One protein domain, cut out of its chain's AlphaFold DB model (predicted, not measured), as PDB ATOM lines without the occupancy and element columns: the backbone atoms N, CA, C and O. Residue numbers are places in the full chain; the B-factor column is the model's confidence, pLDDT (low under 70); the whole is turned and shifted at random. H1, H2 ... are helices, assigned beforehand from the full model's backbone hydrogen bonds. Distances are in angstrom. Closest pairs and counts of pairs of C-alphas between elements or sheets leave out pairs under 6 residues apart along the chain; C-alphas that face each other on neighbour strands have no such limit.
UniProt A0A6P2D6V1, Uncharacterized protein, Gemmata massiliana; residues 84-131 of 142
ATOM      1  N   LYS A  84     -24.747 -45.392  -1.943       80.69
ATOM      2  CA  LYS A  84     -23.843 -44.242  -1.790       80.69
ATOM      3  C   LYS A  84     -24.138 -43.138  -2.809       80.69
ATOM      4  O   LYS A  84     -24.118 -41.962  -2.467       80.69
ATOM      5  N   ASN A  85     -24.381 -43.507  -4.064       83.12
ATOM      6  CA  ASN A  85     -24.604 -42.536  -5.133       83.12
ATOM      7  C   ASN A  85     -25.970 -41.865  -4.996       83.12
ATOM      8  O   ASN A  85     -26.062 -40.662  -5.216       83.12
ATOM      9  N   LEU A  86     -26.989 -42.620  -4.580       85.06
ATOM     10  CA  LEU A  86     -28.321 -42.088  -4.304       85.06
ATOM     11  C   LEU A  86     -28.296 -41.109  -3.122       85.06
ATOM     12  O   LEU A  86     -28.740 -39.973  -3.265       85.06
ATOM     13  N   CYS A  87     -27.710 -41.509  -1.991       86.12
ATOM     14  CA  CYS A  87     -27.564 -40.646  -0.817       86.12
ATOM     15  C   CYS A  87     -26.775 -39.373  -1.150       86.12
ATOM     16  O   CYS A  87     -27.181 -38.279  -0.770       86.12
ATOM     17  N   ASN A  88     -25.687 -39.488  -1.916       88.38
ATOM     18  CA  ASN A  88     -24.906 -38.326  -2.337       88.38
ATOM     19  C   ASN A  88     -25.691 -37.391  -3.268       88.38
ATOM     20  O   ASN A  88     -25.600 -36.175  -3.119       88.38
ATOM     21  N   ALA A  89     -26.465 -37.930  -4.215       87.06
ATOM     22  CA  ALA A  89     -27.310 -37.122  -5.093       87.06
ATOM     23  C   ALA A  89     -28.372 -36.353  -4.289       87.06
ATOM     24  O   ALA A  89     -28.539 -35.149  -4.482       87.06
ATOM     25  N   TYR A  90     -29.015 -37.024  -3.329       88.44
ATOM     26  CA  TYR A  90     -29.985 -36.409  -2.427       88.44
ATOM     27  C   TYR A  90     -29.366 -35.300  -1.562       88.44
ATOM     28  O   TYR A  90     -29.892 -34.190  -1.509       88.44
ATOM     29  N   LEU A  91     -28.214 -35.552  -0.931       89.94
ATOM     30  CA  LEU A  91     -27.543 -34.552  -0.096       89.94
ATOM     31  C   LEU A  91     -27.070 -33.337  -0.900       89.94
ATOM     32  O   LEU A  91     -27.143 -32.215  -0.398       89.94
ATOM     33  N   ASN A  92     -26.630 -33.530  -2.146       89.75
ATOM     34  CA  ASN A  92     -26.266 -32.425  -3.034       89.75
ATOM     35  C   ASN A  92     -27.480 -31.562  -3.396       89.75
ATOM     36  O   ASN A  92     -27.380 -30.336  -3.370       89.75
ATOM     37  N   TYR A  93     -28.630 -32.182  -3.669       88.50
ATOM     38  CA  TYR A  93     -29.882 -31.462  -3.904       88.50
ATOM     39  C   TYR A  93     -30.310 -30.644  -2.675       88.50
ATOM     40  O   TYR A  93     -30.610 -29.456  -2.795       88.50
ATOM     41  N   GLN A  94     -30.254 -31.236  -1.479       87.38
ATOM     42  CA  GLN A  94     -30.583 -30.524  -0.239       87.38
ATOM     43  C   GLN A  94     -29.579 -29.409   0.085       87.38
ATOM     44  O   GLN A  94     -29.961 -28.352   0.579       87.38
ATOM     45  N   LYS A  95     -28.295 -29.594  -0.242       86.19
ATOM     46  CA  LYS A  95     -27.271 -28.551  -0.091       86.19
ATOM     47  C   LYS A  95     -27.512 -27.370  -1.038       86.19
ATOM     48  O   LYS A  95     -27.279 -26.229  -0.650       86.19
ATOM     49  N   ALA A  96     -28.008 -27.623  -2.249       88.19
ATOM     50  CA  ALA A  96     -28.397 -26.558  -3.172       88.19
ATOM     51  C   ALA A  96     -29.587 -25.742  -2.637       88.19
ATOM     52  O   ALA A  96     -29.583 -24.522  -2.766       88.19
ATOM     53  N   LYS A  97     -30.564 -26.390  -1.984       84.19
ATOM     54  CA  LYS A  97     -31.666 -25.701  -1.286       84.19
ATOM     55  C   LYS A  97     -31.196 -24.883  -0.087       84.19
ATOM     56  O   LYS A  97     -31.624 -23.748   0.075       84.19
ATOM     57  N   LEU A  98     -30.266 -25.422   0.701       87.38
ATOM     58  CA  LEU A  98     -29.635 -24.690   1.803       87.38
ATOM     59  C   LEU A  98     -28.965 -23.400   1.304       87.38
ATOM     60  O   LEU A  98     -29.137 -22.349   1.907       87.38
ATOM     61  N   GLY A  99     -28.251 -23.464   0.175       83.00
ATOM     62  CA  GLY A  99     -27.627 -22.287  -0.441       83.00
ATOM     63  C   GLY A  99     -28.620 -21.239  -0.958       83.00
ATOM     64  O   GLY A  99     -28.237 -20.088  -1.129       83.00
ATOM     65  N   ARG A 100     -29.883 -21.621  -1.188       87.50
ATOM     66  CA  ARG A 100     -30.977 -20.713  -1.573       87.50
ATOM     67  C   ARG A 100     -31.734 -20.135  -0.374       87.50
ATOM     68  O   ARG A 100     -32.525 -19.223  -0.562       87.50
ATOM     69  N   GLY A 101     -31.498 -20.647   0.836       86.31
ATOM     70  CA  GLY A 101     -32.232 -20.253   2.043       86.31
ATOM     71  C   GLY A 101     -33.555 -20.997   2.260       86.31
ATOM     72  O   GLY A 101     -34.198 -20.790   3.282       86.31
ATOM     73  N   ASP A 102     -33.927 -21.922   1.367       83.12
ATOM     74  CA  ASP A 102     -35.171 -22.708   1.454       83.12
ATOM     75  C   ASP A 102     -35.133 -23.788   2.554       83.12
ATOM     76  O   ASP A 102     -36.114 -24.498   2.789       83.12
ATOM     77  N   LEU A 103     -33.974 -23.990   3.186       84.25
ATOM     78  CA  LEU A 103     -33.754 -25.039   4.172       84.25
ATOM     79  C   LEU A 103     -32.903 -24.512   5.325       84.25
ATOM     80  O   LEU A 103     -31.921 -23.811   5.107       84.25
ATOM     81  N   SER A 104     -33.239 -24.899   6.555       88.06
ATOM     82  CA  SER A 104     -32.418 -24.574   7.722       88.06
ATOM     83  C   SER A 104     -31.135 -25.423   7.753       88.06
ATOM     84  O   SER A 104     -31.183 -26.624   7.448       88.06
ATOM     85  N   PRO A 105     -29.991 -24.860   8.195       85.44
ATOM     86  CA  PRO A 105     -28.756 -25.614   8.423       85.44
ATOM     87  C   PRO A 105     -28.938 -26.806   9.371       85.44
ATOM     88  O   PRO A 105     -28.294 -27.843   9.197       85.44
ATOM     89  N   HIS A 106     -29.839 -26.681  10.351       88.25
ATOM     90  CA  HIS A 106     -30.132 -27.747  11.305       88.25
ATOM     91  C   HIS A 106     -30.818 -28.942  10.624       88.25
ATOM     92  O   HIS A 106     -30.397 -30.086  10.783       88.25
ATOM     93  N   THR A 107     -31.811 -28.678   9.774       86.94
ATOM     94  CA  THR A 107     -32.513 -29.710   9.000       86.94
ATOM     95  C   THR A 107     -31.566 -30.438   8.042       86.94
ATOM     96  O   THR A 107     -31.625 -31.662   7.914       86.94
ATOM     97  N   TRP A 108     -30.632 -29.713   7.415       89.25
ATOM     98  CA  TRP A 108     -29.599 -30.316   6.569       89.25
ATOM     99  C   TRP A 108     -28.691 -31.279   7.347       89.25
ATOM    100  O   TRP A 108     -28.371 -32.362   6.847       89.25
ATOM    101  N   LYS A 109     -28.304 -30.917   8.577       89.94
ATOM    102  CA  LYS A 109     -27.492 -31.777   9.446       89.94
ATOM    103  C   LYS A 109     -28.215 -33.095   9.753       89.94
ATOM    104  O   LYS A 109     -27.628 -34.153   9.537       89.94
ATOM    105  N   ASN A 110     -29.499 -33.046  10.114       90.12
ATOM    106  CA  ASN A 110     -30.297 -34.250  10.381       90.12
ATOM    107  C   ASN A 110     -30.411 -35.157   9.140       90.12
ATOM    108  O   ASN A 110     -30.300 -36.381   9.238       90.12
ATOM    109  N   TYR A 111     -30.571 -34.581   7.943       89.31
ATOM    110  CA  TYR A 111     -30.581 -35.356   6.695       89.31
ATOM    111  C   TYR A 111     -29.239 -36.017   6.396       89.31
ATOM    112  O   TYR A 111     -29.207 -37.149   5.908       89.31
ATOM    113  N   ARG A 112     -28.131 -35.337   6.701       89.31
ATOM    114  CA  ARG A 112     -26.788 -35.899   6.556       89.31
ATOM    115  C   ARG A 112     -26.578 -37.089   7.489       89.31
ATOM    116  O   ARG A 112     -26.127 -38.129   7.021       89.31
ATOM    117  N   GLU A 113     -26.941 -36.953   8.759       91.31
ATOM    118  CA  GLU A 113     -26.827 -38.029   9.753       91.31
ATOM    119  C   GLU A 113     -27.685 -39.241   9.365       91.31
ATOM    120  O   GLU A 113     -27.226 -40.383   9.395       91.31
ATOM    121  N   THR A 114     -28.905 -38.995   8.882       90.56
ATOM    122  CA  THR A 114     -29.796 -40.059   8.400       90.56
ATOM    123  C   THR A 114     -29.203 -40.786   7.187       90.56
ATOM    124  O   THR A 114     -29.206 -42.016   7.126       90.56
ATOM    125  N   ALA A 115     -28.645 -40.050   6.221       88.12
ATOM    126  CA  ALA A 115     -27.989 -40.639   5.055       88.12
ATOM    127  C   ALA A 115     -26.746 -41.463   5.437       88.12
ATOM    128  O   ALA A 115     -26.494 -42.516   4.850       88.12
ATOM    129  N   GLU A 116     -25.990 -41.021   6.440       88.81
ATOM    130  CA  GLU A 116     -24.847 -41.754   6.982       88.81
ATOM    131  C   GLU A 116     -25.270 -43.056   7.673       88.81
ATOM    132  O   GLU A 116     -24.652 -44.102   7.451       88.81
ATOM    133  N   LEU A 117     -26.376 -43.038   8.421       89.06
ATOM    134  CA  LEU A 117     -26.962 -44.232   9.028       89.06
ATOM    135  C   LEU A 117     -27.384 -45.252   7.961       89.06
ATOM    136  O   LEU A 117     -27.058 -46.435   8.076       89.06
ATOM    137  N   ILE A 118     -28.025 -44.798   6.880       86.06
ATOM    138  CA  ILE A 118     -28.410 -45.648   5.741       86.06
ATOM    139  C   ILE A 118     -27.166 -46.287   5.103       86.06
ATOM    140  O   ILE A 118     -27.121 -47.501   4.894       86.06
ATOM    141  N   VAL A 119     -26.118 -45.506   4.837       86.44
ATOM    142  CA  VAL A 119     -24.869 -46.028   4.256       86.44
ATOM    143  C   VAL A 119     -24.178 -47.020   5.197       86.44
ATOM    144  O   VAL A 119     -23.635 -48.022   4.727       86.44
ATOM    145  N   THR A 120     -24.224 -46.773   6.506       87.31
ATOM    146  CA  THR A 120     -23.638 -47.650   7.529       87.31
ATOM    147  C   THR A 120     -24.379 -48.983   7.623       87.31
ATOM    148  O   THR A 120     -23.740 -50.028   7.709       87.31
ATOM    149  N   LYS A 121     -25.715 -48.980   7.558       86.56
ATOM    150  CA  LYS A 121     -26.528 -50.203   7.681       86.56
ATOM    151  C   LYS A 121     -26.553 -51.052   6.409       86.56
ATOM    152  O   LYS A 121     -26.516 -52.274   6.504       86.56
ATOM    153  N   PHE A 122     -26.611 -50.439   5.225       78.88
ATOM    154  CA  PHE A 122     -26.747 -51.182   3.964       78.88
ATOM    155  C   PHE A 122     -25.430 -51.421   3.213       78.88
ATOM    156  O   PHE A 122     -25.375 -52.303   2.351       78.88
ATOM    157  N   GLY A 123     -24.379 -50.660   3.528       77.56
ATOM    158  CA  GLY A 123     -23.087 -50.720   2.851       77.56
ATOM    159  C   GLY A 123     -23.017 -49.865   1.576       77.56
ATOM    160  O   GLY A 123     -23.996 -49.652   0.862       77.56
ATOM    161  N   LYS A 124     -21.813 -49.368   1.262       72.25
ATOM    162  CA  LYS A 124     -21.566 -48.372   0.193       72.25
ATOM    163  C   LYS A 124     -21.792 -48.902  -1.230       72.25
ATOM    164  O   LYS A 124     -22.117 -48.116  -2.118       72.25
ATOM    165  N   SER A 125     -21.571 -50.197  -1.449       70.50
ATOM    166  CA  SER A 125     -21.577 -50.853  -2.765       70.50
ATOM    167  C   SER A 125     -22.868 -51.611  -3.074       70.50
ATOM    168  O   SER A 125     -23.037 -52.088  -4.194       70.50
ATOM    169  N   ARG A 126     -23.795 -51.728  -2.113       72.19
ATOM    170  CA  ARG A 126     -25.048 -52.452  -2.331       72.19
ATOM    171  C   ARG A 126     -25.941 -51.676  -3.307       72.19
ATOM    172  O   ARG A 126     -26.062 -50.451  -3.222       72.19
ATOM    173  N   LEU A 127     -26.539 -52.397  -4.256       75.12
ATOM    174  CA  LEU A 127     -27.445 -51.837  -5.261       75.12
ATOM    175  C   LEU A 127     -28.832 -51.594  -4.662       75.12
ATOM    176  O   LEU A 127     -29.361 -52.449  -3.950       75.12
ATOM    177  N   VAL A 128     -29.441 -50.452  -4.994       73.44
ATOM    178  CA  VAL A 128     -30.800 -50.089  -4.549       73.44
ATOM    179  C   VAL A 128     -31.845 -51.082  -5.070       73.44
ATOM    180  O   VAL A 128     -32.757 -51.445  -4.332       73.44
ATOM    181  N   SER A 129     -31.661 -51.612  -6.283       72.31
ATOM    182  CA  SER A 129     -32.526 -52.646  -6.875       72.31
ATOM    183  C   SER A 129     -32.587 -53.948  -6.069       72.31
ATOM    184  O   SER A 129     -33.509 -54.731  -6.234       72.31
ATOM    185  N   ARG A 130     -31.618 -54.192  -5.180       68.31
ATOM    186  CA  ARG A 130     -31.591 -55.372  -4.304       68.31
ATOM    187  C   ARG A 130     -32.266 -55.132  -2.949       68.31
ATOM    188  O   ARG A 130     -32.417 -56.074  -2.177       68.31
ATOM    189  N   ILE A 131     -32.596 -53.881  -2.632       71.31
ATOM    190  CA  ILE A 131     -33.410 -53.502  -1.465       71.31
ATOM    191  C   ILE A 131     -34.867 -53.386  -1.896       71.31
ATOM    192  O   ILE A 131     -35.756 -53.906  -1.234       71.31
TER     193      ILE A 131
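What this domain is: This is residues 84 to 131 of the 142 residues of an uncharacterized protein of Gemmata massiliana (UniProt A0A6P2D6V1). Two long helices, H1 and H2, lie side by side and run opposite ways, their lines only 1 degrees from each other in direction, as a plain helical hairpin closed at one end by a tight link. After H2 a tail, residues 123 to 131, crosses over to H1's side at the open end of the hairpin, beyond the first residues of H1. The printed part has 48 residues with two named helices, H1 then H2, and no named strand; the class is all helix. The whole is only just loose, close to compact, with a radius of gyration of the C-alphas of 11.9 A, and its outline is a rod of 35 by 15 by 12 A.

Where its parts are: H1 holds residues 84 to 100, 24.6 A from first to last C-alpha, and begins with C-alpha 84 at (-23.843, -44.242, -1.790). H2 holds residues 105 to 122, 26.0 A from first to last C-alpha. It begins with C-alpha 105 at (-28.756, -25.614, 8.423) and ends with C-alpha 122 at (-26.747, -51.182, 3.964). Residues 128 to 130 are helix too, in a run too short to bear a name.

How they stand to each other: H1 and H2 form a helical hairpin. They touch, with 10 pairs of C-alphas within 8 A, and the closest C-alphas, those of Cys 87 and Ala 115, are 5.9 A apart. Their lines stand at a shallow tilt of 1 degrees, opposite ways, and their centres are 11.2 A apart. In both H1 and H2 every O i to N i+4 pair is within hydrogen-bond range.

The domain as a whole: The two C-alphas farthest apart are those of Gly 101 and Arg 130, at 35.7 A. The printed part has no cut, and the link from H1 to H2, 4 residues, is tight. The mean pLDDT of the printed part is 84.3, and residue 130 is the one printed residue under 70.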